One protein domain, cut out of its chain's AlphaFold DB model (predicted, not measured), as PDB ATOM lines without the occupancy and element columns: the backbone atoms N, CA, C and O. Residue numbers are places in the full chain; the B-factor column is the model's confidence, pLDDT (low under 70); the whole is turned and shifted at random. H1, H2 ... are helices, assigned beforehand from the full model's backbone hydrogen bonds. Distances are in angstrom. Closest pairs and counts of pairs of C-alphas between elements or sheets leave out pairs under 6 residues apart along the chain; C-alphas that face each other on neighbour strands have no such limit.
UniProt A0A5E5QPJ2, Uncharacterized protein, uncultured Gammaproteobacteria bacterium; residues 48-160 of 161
ATOM      1  N   LYS A  48     175.384 127.083 153.268       96.88
ATOM      2  CA  LYS A  48     175.792 127.800 154.489       96.88
ATOM      3  C   LYS A  48     175.947 129.297 154.240       96.88
ATOM      4  O   LYS A  48     175.475 130.088 155.050       96.88
ATOM      5  N   GLU A  49     176.562 129.681 153.125       97.44
ATOM      6  CA  GLU A  49     176.666 131.084 152.713       97.44
ATOM      7  C   GLU A  49     175.284 131.671 152.427       97.44
ATOM      8  O   GLU A  49     174.957 132.740 152.933       97.44
ATOM      9  N   LEU A  50     174.413 130.942 151.718       97.75
ATOM     10  CA  LEU A  50     173.033 131.395 151.525       97.75
ATOM     11  C   LEU A  50     172.292 131.557 152.863       97.75
ATOM     12  O   LEU A  50     171.548 132.519 153.040       97.75
ATOM     13  N   LEU A  51     172.468 130.625 153.804       97.94
ATOM     14  CA  LEU A  51     171.843 130.707 155.121       97.94
ATOM     15  C   LEU A  51     172.324 131.941 155.894       97.94
ATOM     16  O   LEU A  51     171.496 132.630 156.489       97.94
ATOM     17  N   PHE A  52     173.625 132.238 155.853       97.81
ATOM     18  CA  PHE A  52     174.184 133.455 156.439       97.81
ATOM     19  C   PHE A  52     173.504 134.705 155.864       97.81
ATOM     20  O   PHE A  52     173.029 135.544 156.623       97.81
ATOM     21  N   GLU A  53     173.359 134.785 154.542       97.88
ATOM     22  CA  GLU A  53     172.724 135.917 153.854       97.88
ATOM     23  C   GLU A  53     171.231 136.085 154.184       97.88
ATOM     24  O   GLU A  53     170.707 137.201 154.270       97.88
ATOM     25  N   LEU A  54     170.515 134.977 154.389       97.94
ATOM     26  CA  LEU A  54     169.117 135.002 154.827       97.94
ATOM     27  C   LEU A  54     168.990 135.493 156.275       97.94
ATOM     28  O   LEU A  54     168.103 136.295 156.579       97.94
ATOM     29  N   VAL A  55     169.887 135.043 157.154       98.19
ATOM     30  CA  VAL A  55     169.943 135.486 158.553       98.19
ATOM     31  C   VAL A  55     170.334 136.956 158.639       98.19
ATOM     32  O   VAL A  55     169.674 137.703 159.357       98.19
ATOM     33  N   LEU A  56     171.320 137.397 157.856       98.31
ATOM     34  CA  LEU A  56     171.727 138.797 157.767       98.31
ATOM     35  C   LEU A  56     170.558 139.697 157.359       98.31
ATOM     36  O   LEU A  56     170.305 140.723 157.990       98.31
ATOM     37  N   LYS A  57     169.786 139.286 156.348       97.69
ATOM     38  CA  LYS A  57     168.604 140.035 155.921       97.69
ATOM     39  C   LYS A  57     167.532 140.109 157.007       97.69
ATOM     40  O   LYS A  57     166.958 141.175 157.230       97.69
ATOM     41  N   ASN A  58     167.259 139.000 157.692       97.75
ATOM     42  CA  ASN A  58     166.328 139.004 158.820       97.75
ATOM     43  C   ASN A  58     166.823 139.907 159.952       97.75
ATOM     44  O   ASN A  58     166.022 140.650 160.518       97.75
ATOM     45  N   LEU A  59     168.123 139.873 160.250       97.88
ATOM     46  CA  LEU A  59     168.742 140.716 161.263       97.88
ATOM     47  C   LEU A  59     168.561 142.197 160.923       97.88
ATOM     48  O   LEU A  59     168.038 142.931 161.755       97.88
ATOM     49  N   TYR A  60     168.883 142.609 159.692       97.69
ATOM     50  CA  TYR A  60     168.670 143.977 159.210       97.69
ATOM     51  C   TYR A  60     167.207 144.413 159.376       97.69
ATOM     52  O   TYR A  60     166.924 145.428 160.014       97.69
ATOM     53  N   ILE A  61     166.255 143.640 158.839       96.94
ATOM     54  CA  ILE A  61     164.839 144.043 158.809       96.94
ATOM     55  C   ILE A  61     164.270 144.109 160.225       96.94
ATOM     56  O   ILE A  61     163.631 145.090 160.599       96.94
ATOM     57  N   LEU A  62     164.462 143.053 161.016       98.31
ATOM     58  CA  LEU A  62     163.850 142.976 162.338       98.31
ATOM     59  C   LEU A  62     164.491 143.978 163.295       98.31
ATOM     60  O   LEU A  62     163.756 144.633 164.028       98.31
ATOM     61  N   THR A  63     165.814 144.155 163.245       98.31
ATOM     62  CA  THR A  63     166.507 145.120 164.108       98.31
ATOM     63  C   THR A  63     166.043 146.537 163.820       98.31
ATOM     64  O   THR A  63     165.581 147.208 164.738       98.31
ATOM     65  N   THR A  64     166.095 146.976 162.559       97.88
ATOM     66  CA  THR A  64     165.695 148.342 162.179       97.88
ATOM     67  C   THR A  64     164.242 148.623 162.549       97.88
ATOM     68  O   THR A  64     163.950 149.620 163.202       97.88
ATOM     69  N   ASN A  65     163.326 147.704 162.233       98.06
ATOM     70  CA  ASN A  65     161.906 147.915 162.502       98.06
ATOM     71  C   ASN A  65     161.553 147.888 163.978       98.06
ATOM     72  O   ASN A  65     160.739 148.695 164.412       98.06
ATOM     73  N   ILE A  66     162.110 146.945 164.737       98.50
ATOM     74  CA  ILE A  66     161.776 146.803 166.151       98.50
ATOM     75  C   ILE A  66     162.440 147.913 166.963       98.50
ATOM     76  O   ILE A  66     161.777 148.496 167.813       98.50
ATOM     77  N   ALA A  67     163.700 148.254 166.678       98.31
ATOM     78  CA  ALA A  67     164.344 149.406 167.305       98.31
ATOM     79  C   ALA A  67     163.613 150.712 166.955       98.31
ATOM     80  O   ALA A  67     163.396 151.536 167.839       98.31
ATOM     81  N   GLY A  68     163.146 150.846 165.707       97.75
ATOM     82  CA  GLY A  68     162.339 151.974 165.235       97.75
ATOM     83  C   GLY A  68     161.055 152.224 166.035       97.75
ATOM     84  O   GLY A  68     160.604 153.356 166.115       97.75
ATOM     85  N   LEU A  69     160.484 151.197 166.677       97.56
ATOM     86  CA  LEU A  69     159.310 151.348 167.551       97.56
ATOM     87  C   LEU A  69     159.622 152.066 168.875       97.56
ATOM     88  O   LEU A  69     158.698 152.436 169.595       97.56
ATOM     89  N   ALA A  70     160.898 152.199 169.237       97.06
ATOM     90  CA  ALA A  70     161.344 152.758 170.512       97.06
ATOM     91  C   ALA A  70     162.022 154.133 170.383       97.06
ATOM     92  O   ALA A  70     162.519 154.645 171.388       97.06
ATOM     93  N   ILE A  71     162.052 154.691 169.172       96.31
ATOM     94  CA  ILE A  71     162.629 155.998 168.824       96.31
ATOM     95  C   ILE A  71     161.605 156.815 168.019       96.31
ATOM     96  O   ILE A  71     160.452 156.403 167.864       96.31
ATOM     97  N   GLU A  72     162.000 157.995 167.558       93.75
ATOM     98  CA  GLU A  72     161.171 158.910 166.786       93.75
ATOM     99  C   GLU A  72     160.633 158.250 165.499       93.75
ATOM    100  O   GLU A  72     161.264 157.398 164.872       93.75
ATOM    101  N   THR A  73     159.402 158.605 165.111       87.94
ATOM    102  CA  THR A  73     158.655 157.867 164.071       87.94
ATOM    103  C   THR A  73     159.279 157.953 162.682       87.94
ATOM    104  O   THR A  73     159.107 157.051 161.862       87.94
ATOM    105  N   ASP A  74     159.994 159.032 162.419       92.12
ATOM    106  CA  ASP A  74     160.686 159.336 161.179       92.12
ATOM    107  C   ASP A  74     162.175 158.972 161.208       92.12
ATOM    108  O   ASP A  74     162.851 159.177 160.196       92.12
ATOM    109  N   SER A  75     162.664 158.363 162.295       96.69
ATOM    110  CA  SER A  75     164.076 158.031 162.422       96.69
ATOM    111  C   SER A  75     164.576 157.087 161.342       96.69
ATOM    112  O   SER A  75     163.917 156.116 160.949       96.69
ATOM    113  N   THR A  76     165.795 157.354 160.891       97.88
ATOM    114  CA  THR A  76     166.444 156.623 159.802       97.88
ATOM    115  C   THR A  76     167.432 155.581 160.319       97.88
ATOM    116  O   THR A  76     167.797 155.568 161.496       97.88
ATOM    117  N   VAL A  77     167.884 154.680 159.444       97.31
ATOM    118  CA  VAL A  77     168.947 153.717 159.779       97.31
ATOM    119  C   VAL A  77     170.269 154.408 160.131       97.31
ATOM    120  O   VAL A  77     171.040 153.870 160.927       97.31
ATOM    121  N   ASP A  78     170.516 155.610 159.601       97.81
ATOM    122  CA  ASP A  78     171.680 156.422 159.963       97.81
ATOM    123  C   ASP A  78     171.586 156.947 161.404       97.81
ATOM    124  O   ASP A  78     172.522 156.791 162.189       97.81
ATOM    125  N   GLU A  79     170.425 157.468 161.807       97.94
ATOM    126  CA  GLU A  79     170.186 157.870 163.200       97.94
ATOM    127  C   GLU A  79     170.248 156.673 164.152       97.94
ATOM    128  O   GLU A  79     170.845 156.756 165.227       97.94
ATOM    129  N   LEU A  80     169.699 155.522 163.751       97.94
ATOM    130  CA  LEU A  80     169.801 154.294 164.534       97.94
ATOM    131  C   LEU A  80     171.266 153.893 164.768       97.94
ATOM    132  O   LEU A  80     171.628 153.532 165.890       97.94
ATOM    133  N   ARG A  81     172.114 153.996 163.737       96.62
ATOM    134  CA  ARG A  81     173.553 153.708 163.815       96.62
ATOM    135  C   ARG A  81     174.301 154.717 164.687       96.62
ATOM    136  O   ARG A  81     175.115 154.304 165.509       96.62
ATOM    137  N   ASN A  82     174.059 156.012 164.499       97.44
ATOM    138  CA  ASN A  82     174.902 157.069 165.067       97.44
ATOM    139  C   ASN A  82     174.412 157.566 166.436       97.44
ATOM    140  O   ASN A  82     175.230 157.855 167.308       97.44
ATOM    141  N   ASN A  83     173.097 157.603 166.658       98.12
ATOM    142  CA  ASN A  83     172.483 158.169 167.865       98.12
ATOM    143  C   ASN A  83     171.930 157.089 168.805       98.12
ATOM    144  O   ASN A  83     171.863 157.289 170.019       98.12
ATOM    145  N   HIS A  84     171.578 155.916 168.267       97.75
ATOM    146  CA  HIS A  84     170.940 154.833 169.025       97.75
ATOM    147  C   HIS A  84     171.700 153.499 168.935       97.75
ATOM    148  O   HIS A  84     171.103 152.430 169.084       97.75
ATOM    149  N   LEU A  85     173.030 153.543 168.775       96.88
ATOM    150  CA  LEU A  85     173.878 152.357 168.578       96.88
ATOM    151  C   LEU A  85     173.642 151.259 169.625       96.88
ATOM    152  O   LEU A  85     173.559 150.076 169.298       96.88
ATOM    153  N   LYS A  86     173.502 151.645 170.900       97.88
ATOM    154  CA  LYS A  86     173.229 150.687 171.976       97.88
ATOM    155  C   LYS A  86     171.882 149.986 171.779       97.88
ATOM    156  O   LYS A  86     171.809 148.779 171.955       97.88
ATOM    157  N   LEU A  87     170.831 150.723 171.416       98.38
ATOM    158  CA  LEU A  87     169.514 150.142 171.151       98.38
ATOM    159  C   LEU A  87     169.573 149.178 169.962       98.38
ATOM    160  O   LEU A  87     169.028 148.082 170.044       98.38
ATOM    161  N   MET A  88     170.266 149.563 168.887       98.06
ATOM    162  CA  MET A  88     170.475 148.710 167.717       98.06
ATOM    163  C   MET A  88     171.144 147.381 168.104       98.06
ATOM    164  O   MET A  88     170.663 146.315 167.719       98.06
ATOM    165  N   ARG A  89     172.223 147.428 168.896       97.75
ATOM    166  CA  ARG A  89     172.938 146.232 169.381       97.75
ATOM    167  C   ARG A  89     172.097 145.385 170.337       97.75
ATOM    168  O   ARG A  89     171.978 144.182 170.148       97.75
ATOM    169  N   ASP A  90     171.438 146.019 171.304       98.38
ATOM    170  CA  ASP A  90     170.526 145.355 172.240       98.38
ATOM    171  C   ASP A  90     169.430 144.573 171.479       98.38
ATOM    172  O   ASP A  90     169.217 143.387 171.729       98.38
ATOM    173  N   VAL A  91     168.763 145.201 170.502       98.50
ATOM    174  CA  VAL A  91     167.712 144.551 169.698       98.50
ATOM    175  C   VAL A  91     168.288 143.463 168.791       98.50
ATOM    176  O   VAL A  91     167.742 142.361 168.749       98.50
ATOM    177  N   SER A  92     169.380 143.737 168.074       98.12
ATOM    178  CA  SER A  92     169.995 142.746 167.176       98.12
ATOM    179  C   SER A  92     170.487 141.506 167.921       98.12
ATOM    180  O   SER A  92     170.364 140.413 167.375       98.12
ATOM    181  N   SER A  93     170.930 141.630 169.175       98.00
ATOM    182  CA  SER A  93     171.324 140.480 169.999       98.00
ATOM    183  C   SER A  93     170.160 139.505 170.259       98.00
ATOM    184  O   SER A  93     170.299 138.294 170.060       98.00
ATOM    185  N   ASP A  94     168.971 140.019 170.598       98.56
ATOM    186  CA  ASP A  94     167.746 139.225 170.764       98.56
ATOM    187  C   ASP A  94     167.344 138.556 169.435       98.56
ATOM    188  O   ASP A  94     167.028 137.361 169.383       98.56
ATOM    189  N   ILE A  95     167.415 139.296 168.323       98.50
ATOM    190  CA  ILE A  95     167.124 138.747 166.993       98.50
ATOM    191  C   ILE A  95     168.115 137.646 166.613       98.50
ATOM    192  O   ILE A  95     167.696 136.594 166.129       98.50
ATOM    193  N   LEU A  96     169.410 137.844 166.854       98.06
ATOM    194  CA  LEU A  96     170.446 136.863 166.556       98.06
ATOM    195  C   LEU A  96     170.251 135.579 167.368       98.06
ATOM    196  O   LEU A  96     170.379 134.476 166.827       98.06
ATOM    197  N   LYS A  97     169.867 135.705 168.640       98.31
ATOM    198  CA  LYS A  97     169.509 134.565 169.487       98.31
ATOM    199  C   LYS A  97     168.346 133.767 168.894       98.31
ATOM    200  O   LYS A  97     168.421 132.539 168.829       98.31
ATOM    201  N   LEU A  98     167.303 134.444 168.408       98.50
ATOM    202  CA  LEU A  98     166.180 133.784 167.738       98.50
ATOM    203  C   LEU A  98     166.610 133.103 166.428       98.50
ATOM    204  O   LEU A  98     166.263 131.945 166.204       98.50
ATOM    205  N   GLN A  99     167.374 133.787 165.572       98.38
ATOM    206  CA  GLN A  99     167.850 133.214 164.304       98.38
ATOM    207  C   GLN A  99     168.742 131.987 164.537       98.38
ATOM    208  O   GLN A  99     168.634 130.993 163.817       98.38
ATOM    209  N   SER A 100     169.577 132.016 165.577       98.25
ATOM    210  CA  SER A 100     170.422 130.880 165.960       98.25
ATOM    211  C   SER A 100     169.581 129.667 166.365       98.25
ATOM    212  O   SER A 100     169.816 128.558 165.884       98.25
ATOM    213  N   ALA A 101     168.537 129.876 167.172       98.31
ATOM    214  CA  ALA A 101     167.621 128.812 167.579       98.31
ATOM    215  C   ALA A 101     166.806 128.243 166.402       98.31
ATOM    216  O   ALA A 101     166.707 127.028 166.261       98.31
ATOM    217  N   LEU A 102     166.274 129.102 165.523       98.25
ATOM    218  CA  LEU A 102     165.481 128.684 164.357       98.25
ATOM    219  C   LEU A 102     166.284 127.861 163.342       98.25
ATOM    220  O   LEU A 102     165.726 127.023 162.641       98.25
ATOM    221  N   THR A 103     167.584 128.124 163.235       97.69
ATOM    222  CA  THR A 103     168.457 127.474 162.247       97.69
ATOM    223  C   THR A 103     169.273 126.322 162.834       97.69
ATOM    224  O   THR A 103     169.844 125.531 162.081       97.69
ATOM    225  N   GLY A 104     169.360 126.224 164.165       98.00
ATOM    226  CA  GLY A 104     170.266 125.305 164.851       98.00
ATOM    227  C   GLY A 104     171.742 125.592 164.553       98.00
ATOM    228  O   GLY A 104     172.561 124.669 164.560       98.00
ATOM    229  N   LYS A 105     172.084 126.843 164.216       97.81
ATOM    230  CA  LYS A 105     173.440 127.288 163.865       97.81
ATOM    231  C   LYS A 105     173.882 128.440 164.756       97.81
ATOM    232  O   LYS A 105     173.068 129.180 165.293       97.81
ATOM    233  N   THR A 106     175.193 128.601 164.865       95.38
ATOM    234  CA  THR A 106     175.841 129.775 165.452       95.38
ATOM    235  C   THR A 106     176.393 130.649 164.336       95.38
ATOM    236  O   THR A 106     176.936 130.126 163.360       95.38
ATOM    237  N   PHE A 107     176.308 131.963 164.497       94.88
ATOM    238  CA  PHE A 107     176.810 132.926 163.521       94.88
ATOM    239  C   PHE A 107     177.838 133.846 164.173       94.88
ATOM    240  O   PHE A 107     177.761 134.117 165.369       94.88
ATOM    241  N   ALA A 108     178.801 134.320 163.384       92.38
ATOM    242  CA  ALA A 108     179.755 135.319 163.842       92.38
ATOM    243  C   ALA A 108     179.042 136.672 163.970       92.38
ATOM    244  O   ALA A 108     178.679 137.277 162.959       92.38
ATOM    245  N   GLU A 109     178.830 137.120 165.206       91.88
ATOM    246  CA  GLU A 109     178.111 138.359 165.525       91.88
ATOM    247  C   GLU A 109     178.749 139.574 164.839       91.88
ATOM    248  O   GLU A 109     178.057 140.288 164.117       91.88
ATOM    249  N   ASP A 110     180.077 139.712 164.914       93.88
ATOM    250  CA  ASP A 110     180.819 140.795 164.249       93.88
ATOM    251  C   ASP A 110     180.613 140.818 162.728       93.88
ATOM    252  O   ASP A 110     180.526 141.882 162.111       93.88
ATOM    253  N   ALA A 111     180.525 139.642 162.094       94.44
ATOM    254  CA  ALA A 111     180.315 139.545 160.652       94.44
ATOM    255  C   ALA A 111     178.891 139.968 160.266       94.44
ATOM    256  O   ALA A 111     178.702 140.638 159.249       94.44
ATOM    257  N   LEU A 112     177.899 139.600 161.079       95.06
ATOM    258  CA  LEU A 112     176.510 139.999 160.876       95.06
ATOM    259  C   LEU A 112     176.292 141.489 161.164       95.06
ATOM    260  O   LEU A 112     175.611 142.148 160.381       95.06
ATOM    261  N   GLU A 113     176.897 142.039 162.221       93.00
ATOM    262  CA  GLU A 113     176.858 143.479 162.499       93.00
ATOM    263  C   GLU A 113     177.494 144.253 161.340       93.00
ATOM    264  O   GLU A 113     176.868 145.157 160.787       93.00
ATOM    265  N   LYS A 114     178.686 143.845 160.887       95.69
ATOM    266  CA  LYS A 114     179.348 144.467 159.734       95.69
ATOM    267  C   LYS A 114     178.488 144.398 158.469       95.69
ATOM    268  O   LYS A 114     178.370 145.398 157.763       95.69
ATOM    269  N   GLY A 115     177.884 143.245 158.183       95.81
ATOM    270  CA  GLY A 115     176.982 143.084 157.041       95.81
ATOM    271  C   GLY A 115     175.746 143.983 157.139       95.81
ATOM    272  O   GLY A 115     175.320 144.563 156.144       95.81
ATOM    273  N   MET A 116     175.188 144.142 158.341       96.19
ATOM    274  CA  MET A 116     174.017 144.985 158.574       96.19
ATOM    275  C   MET A 116     174.360 146.464 158.377       96.19
ATOM    276  O   MET A 116     173.598 147.180 157.732       96.19
ATOM    277  N   LEU A 117     175.524 146.907 158.863       95.00
ATOM    278  CA  LEU A 117     176.014 148.272 158.660       95.00
ATOM    279  C   LEU A 117     176.311 148.567 157.184       95.00
ATOM    280  O   LEU A 117     175.976 149.648 156.709       95.00
ATOM    281  N   LEU A 118     176.857 147.602 156.435       95.62
ATOM    282  CA  LEU A 118     177.016 147.732 154.983       95.62
ATOM    283  C   LEU A 118     175.656 147.886 154.282       95.62
ATOM    284  O   LEU A 118     175.516 148.685 153.361       95.62
ATOM    285  N   ALA A 119     174.633 147.156 154.730       96.12
ATOM    286  CA  ALA A 119     173.286 147.307 154.193       96.12
ATOM    287  C   ALA A 119     172.662 148.680 154.517       96.12
ATOM    288  O   ALA A 119     171.869 149.170 153.715       96.12
ATOM    289  N   PHE A 120     173.030 149.323 155.635       96.25
ATOM    290  CA  PHE A 120     172.603 150.700 155.939       96.25
ATOM    291  C   PHE A 120     173.179 151.696 154.931       96.25
ATOM    292  O   PHE A 120     172.476 152.602 154.495       96.25
ATOM    293  N   GLU A 121     174.433 151.509 154.513       95.50
ATOM    294  CA  GLU A 121     175.112 152.392 153.554       95.50
ATOM    295  C   GLU A 121     174.448 152.396 152.168       95.50
ATOM    296  O   GLU A 121     174.566 153.377 151.437       95.50
ATOM    297  N   GLY A 122     173.683 151.351 151.837       93.69
ATOM    298  CA  GLY A 122     172.856 151.311 150.630       93.69
ATOM    299  C   GLY A 122     171.705 152.327 150.617       93.69
ATOM    300  O   GLY A 122     171.247 152.717 149.545       93.69
ATOM    301  N   ASP A 123     171.225 152.764 151.787       95.06
ATOM    302  CA  ASP A 123     170.162 153.766 151.930       95.06
ATOM    303  C   ASP A 123     170.139 154.359 153.348       95.06
ATOM    304  O   ASP A 123     169.317 153.983 154.182       95.06
ATOM    305  N   LEU A 124     171.005 155.335 153.621       95.81
ATOM    306  CA  LEU A 124     171.080 155.983 154.940       95.81
ATOM    307  C   LEU A 124     169.768 156.672 155.354       95.81
ATOM    308  O   LEU A 124     169.470 156.787 156.538       95.81
ATOM    309  N   SER A 125     168.958 157.084 154.375       95.50
ATOM    310  CA  SER A 125     167.647 157.704 154.588       95.50
ATOM    311  C   SER A 125     166.508 156.705 154.816       95.50
ATOM    312  O   SER A 125     165.349 157.109 154.930       95.50
ATOM    313  N   HIS A 126     166.803 155.402 154.854       94.69
ATOM    314  CA  HIS A 126     165.787 154.385 155.071       94.69
ATOM    315  C   HIS A 126     165.138 154.573 156.440       94.69
ATOM    316  O   HIS A 126     165.832 154.565 157.455       94.69
ATOM    317  N   GLN A 127     163.814 154.699 156.484       95.81
ATOM    318  CA  GLN A 127     163.096 154.805 157.752       95.81
ATOM    319  C   GLN A 127     163.172 153.486 158.523       95.81
ATOM    320  O   GLN A 127     162.919 152.413 157.968       95.81
ATOM    321  N   CYS A 128     163.486 153.572 159.816       94.62
ATOM    322  CA  CYS A 128     163.640 152.412 160.683       94.62
ATOM    323  C   CYS A 128     162.352 151.608 160.779       94.62
ATOM    324  O   CYS A 128     162.387 150.392 160.611       94.62
ATOM    325  N   MET A 129     161.207 152.256 161.012       90.38
ATOM    326  CA  MET A 129     159.926 151.565 161.085       90.38
ATOM    327  C   MET A 129     158.968 151.950 159.961       90.38
ATOM    328  O   MET A 129     158.853 153.095 159.544       90.38
ATOM    329  N   GLY A 130     158.226 150.946 159.502       83.31
ATOM    330  CA  GLY A 130     157.026 151.126 158.697       83.31
ATOM    331  C   GLY A 130     155.820 150.517 159.403       83.31
ATOM    332  O   GLY A 130     155.934 149.907 160.465       83.31
ATOM    333  N   ARG A 131     154.651 150.588 158.762       89.69
ATOM    334  CA  ARG A 131     153.368 150.104 159.317       89.69
ATOM    335  C   ARG A 131     153.373 148.641 159.793       89.69
ATOM    336  O   ARG A 131     152.532 148.259 160.596       89.69
ATOM    337  N   SER A 132     154.290 147.812 159.296       94.00
ATOM    338  CA  SER A 132     154.420 146.398 159.668       94.00
ATOM    339  C   SER A 132     155.292 146.145 160.903       94.00
ATOM    340  O   SER A 132     155.324 145.012 161.385       94.00
ATOM    341  N   ALA A 133     155.995 147.152 161.432       96.31
ATOM    342  CA  ALA A 133     156.915 146.985 162.556       96.31
ATOM    343  C   ALA A 133     156.248 146.389 163.817       96.31
ATOM    344  O   ALA A 133     156.787 145.408 164.340       96.31
ATOM    345  N   PRO A 134     155.048 146.830 164.258       96.56
ATOM    346  CA  PRO A 134     154.388 146.227 165.421       96.56
ATOM    347  C   PRO A 134     154.073 144.739 165.221       96.56
ATOM    348  O   PRO A 134     154.257 143.918 166.120       96.56
ATOM    349  N   GLN A 135     153.647 144.361 164.012       97.81
ATOM    350  CA  GLN A 135     153.358 142.966 163.681       97.81
ATOM    351  C   GLN A 135     154.636 142.116 163.637       97.81
ATOM    352  O   GLN A 135     154.616 140.961 164.064       97.81
ATOM    353  N   ARG A 136     155.753 142.681 163.160       97.94
ATOM    354  CA  ARG A 136     157.071 142.028 163.188       97.94
ATOM    355  C   ARG A 136     157.526 141.771 164.624       97.94
ATOM    356  O   ARG A 136     157.924 140.646 164.915       97.94
ATOM    357  N   LEU A 137     157.390 142.747 165.525       98.62
ATOM    358  CA  LEU A 137     157.681 142.560 166.951       98.62
ATOM    359  C   LEU A 137     156.823 141.443 167.556       98.62
ATOM    360  O   LEU A 137     157.358 140.521 168.169       98.62
ATOM    361  N   LYS A 138     155.501 141.493 167.333       98.44
ATOM    362  CA  LYS A 138     154.563 140.478 167.832       98.44
ATOM    363  C   LYS A 138     154.970 139.069 167.388       98.44
ATOM    364  O   LYS A 138     155.181 138.213 168.240       98.44
ATOM    365  N   ARG A 139     155.162 138.861 166.082       98.44
ATOM    366  CA  ARG A 139     155.551 137.558 165.519       98.44
ATOM    367  C   ARG A 139     156.904 137.075 166.042       98.44
ATOM    368  O   ARG A 139     157.087 135.888 166.283       98.44
ATOM    369  N   THR A 140     157.858 137.989 166.205       98.56
ATOM    370  CA  THR A 140     159.193 137.658 166.723       98.56
ATOM    371  C   THR A 140     159.109 137.149 168.162       98.56
ATOM    372  O   THR A 140     159.732 136.147 168.498       98.56
ATOM    373  N   LEU A 141     158.288 137.794 168.996       98.75
ATOM    374  CA  LEU A 141     158.055 137.368 170.377       98.75
ATOM    375  C   LEU A 141     157.243 136.069 170.479       98.75
ATOM    376  O   LEU A 141     157.504 135.279 171.381       98.75
ATOM    377  N   GLU A 142     156.296 135.823 169.570       98.56
ATOM    378  CA  GLU A 142     155.565 134.547 169.485       98.56
ATOM    379  C   GLU A 142     156.525 133.382 169.204       98.56
ATOM    380  O   GLU A 142     156.578 132.435 169.985       98.56
ATOM    381  N   LEU A 143     157.373 133.506 168.176       98.44
ATOM    382  CA  LEU A 143     158.395 132.500 167.856       98.44
ATOM    383  C   LEU A 143     159.391 132.297 169.006       98.44
ATOM    384  O   LEU A 143     159.761 131.168 169.325       98.44
ATOM    385  N   ALA A 144     159.824 133.383 169.651       98.50
ATOM    386  CA  ALA A 144     160.701 133.287 170.813       98.50
ATOM    387  C   ALA A 144     160.030 132.540 171.974       98.50
ATOM    388  O   ALA A 144     160.689 131.743 172.637       98.50
ATOM    389  N   SER A 145     158.730 132.751 172.195       98.31
ATOM    390  CA  SER A 145     157.964 132.042 173.221       98.31
ATOM    391  C   SER A 145     157.839 130.548 172.921       98.31
ATOM    392  O   SER A 145     158.009 129.740 173.831       98.31
ATOM    393  N   GLU A 146     157.574 130.169 171.666       98.38
ATOM    394  CA  GLU A 146     157.515 128.762 171.232       98.38
ATOM    395  C   GLU A 146     158.848 128.038 171.462       98.38
ATOM    396  O   GLU A 146     158.876 126.879 171.875       98.38
ATOM    397  N   LEU A 147     159.958 128.750 171.261       98.12
ATOM    398  CA  LEU A 147     161.318 128.253 171.471       98.12
ATOM    399  C   LEU A 147     161.840 128.472 172.901       98.12
ATOM    400  O   LEU A 147     163.010 128.202 173.166       98.12
ATOM    401  N   GLN A 148     161.000 128.969 173.817       98.19
ATOM    402  CA  GLN A 148     161.344 129.246 175.220       98.19
ATOM    403  C   GLN A 148     162.569 130.167 175.385       98.19
ATOM    404  O   GLN A 148     163.363 130.045 176.319       98.19
ATOM    405  N   LEU A 149     162.739 131.119 174.468       98.31
ATOM    406  CA  LEU A 149     163.851 132.057 174.476       98.31
ATOM    407  C   LEU A 149     163.491 133.329 175.247       98.31
ATOM    408  O   LEU A 149     162.524 134.022 174.932       98.31
ATOM    409  N   ASN A 150     164.339 133.698 176.206       97.69
ATOM    410  CA  ASN A 150     164.270 135.019 176.827       97.69
ATOM    411  C   ASN A 150     164.719 136.112 175.838       97.69
ATOM    412  O   ASN A 150     165.821 135.991 175.295       97.69
ATOM    413  N   MET A 151     163.893 137.148 175.661       98.12
ATOM    414  CA  MET A 151     164.087 138.279 174.737       98.12
ATOM    415  C   MET A 151     163.881 139.614 175.474       98.12
ATOM    416  O   MET A 151     162.866 140.293 175.269       98.12
ATOM    417  N   PRO A 152     164.768 139.959 176.425       98.19
ATOM    418  CA  PRO A 152     164.549 141.072 177.345       98.19
ATOM    419  C   PRO A 152     164.438 142.429 176.639       98.19
ATOM    420  O   PRO A 152     163.672 143.288 177.084       98.19
ATOM    421  N   HIS A 153     165.158 142.640 175.536       98.56
ATOM    422  CA  HIS A 153     165.168 143.920 174.833       98.56
ATOM    423  C   HIS A 153     163.879 144.105 174.026       98.56
ATOM    424  O   HIS A 153     163.226 145.145 174.139       98.56
ATOM    425  N   LEU A 154     163.437 143.072 173.305       98.56
ATOM    426  CA  LEU A 154     162.157 143.089 172.585       98.56
ATOM    427  C   LEU A 154     160.960 143.199 173.536       98.56
ATOM    428  O   LEU A 154     160.019 143.940 173.254       98.56
ATOM    429  N   GLN A 155     160.987 142.499 174.676       98.38
ATOM    430  CA  GLN A 155     159.938 142.606 175.695       98.38
ATOM    431  C   GLN A 155     159.863 144.019 176.278       98.38
ATOM    432  O   GLN A 155     158.771 144.563 176.438       98.38
ATOM    433  N   LYS A 156     161.014 144.653 176.536       98.31
ATOM    434  CA  LYS A 156     161.068 146.043 177.003       98.31
ATOM    435  C   LYS A 156     160.440 147.011 176.003       98.31
ATOM    436  O   LYS A 156     159.761 147.939 176.432       98.31
ATOM    437  N   ILE A 157     160.656 146.809 174.702       97.94
ATOM    438  CA  ILE A 157     160.026 147.623 173.652       97.94
ATOM    439  C   ILE A 157     158.519 147.373 173.635       97.94
ATOM    440  O   ILE A 157     157.754 148.324 173.723       97.94
ATOM    441  N   LYS A 158     158.083 146.106 173.627       97.69
ATOM    442  CA  LYS A 158     156.654 145.748 173.661       97.69
ATOM    443  C   LYS A 158     155.912 146.387 174.838       97.69
ATOM    444  O   LYS A 158     154.790 146.828 174.656       97.69
ATOM    445  N   ASN A 159     156.524 146.440 176.020       96.88
ATOM    446  CA  ASN A 159     155.893 146.986 177.226       96.88
ATOM    447  C   ASN A 159     155.765 148.521 177.226       96.88
ATOM    448  O   ASN A 159     155.149 149.070 178.136       96.88
ATOM    449  N   LYS A 160     156.393 149.212 176.269       92.94
ATOM    450  CA  LYS A 160     156.328 150.672 176.110       92.94
ATOM    451  C   LYS A 160     155.369 151.124 175.002       92.94
ATOM    452  O   LYS A 160     155.164 152.329 174.876       92.94
TER     453      LYS A 160
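AT A GLANCE: This is residues 48 to 160 of the 161 residues of an uncharacterized protein of uncultured Gammaproteobacteria bacterium (UniProt A0A5E5QPJ2). Look first at H1, the longest helix: it crosses H3 to make the core, with H4 packed on one side of this pair and the helical hairpin of H5 and H6 on the other. The short H2 sits where H1 ends and H3 begins. The printed part has 113 residues with six named helices, H1 to H6 in chain order, and no named strand, all helix in class with mostly crossed packing. It is compact, with a radius of gyration of the C-alphas of 13.1 A, and spans 35 by 32 by 22 A.

IN THESE COORDINATES: Find C-alpha 48 at (175.792, 127.800, 154.489); from there H1 runs 29.7 A to residue 68. H3, residues 85 to 103, runs 26.2 A from C-alpha 85 at (173.878, 152.357, 168.578). H4 is residues 109 to 121, 18.7 A, and H5 residues 133 to 146, 20.2 A. The short ones are H2, residues 77 to 82, and H6, residues 152 to 158, ending at (156.654, 145.748, 173.661).

HOW THE PARTS SIT: Start at the hub, H1, which touches H3 at a steep tilt of 43 degrees, opposite ways; their closest C-alphas, Thr 63 and Ser 92, are 5.2 A apart. With residues 56 to 60 alone H1 touches H4, closest at C-alphas Tyr 60 and Met 116, 5.5 A. Its residues 62 to 68 alone touch H5, closest at C-alphas Asn 65 and Ala 133, 5.1 A. Its residues 64 to 68 alone touch H2, about perpendicular at 80 degrees, closest at C-alphas Thr 64 and Val 77, 6.7 A. H6 touches H3, closest at C-alphas Val 91 and His 153, 5.8 A. H4 and H6 are apart. Every O i to N i+4 pair is within hydrogen-bond range in H1, H2, H4, H5 and H6, and 14 of 15 in H3.

THE WHOLE: Lys 48 and Lys 160 hold the two C-alphas farthest apart, 37.0 A. The printed part has no cut, and the link from H4 to H5, 11 residues, is long. No printed residue has a pLDDT under 70.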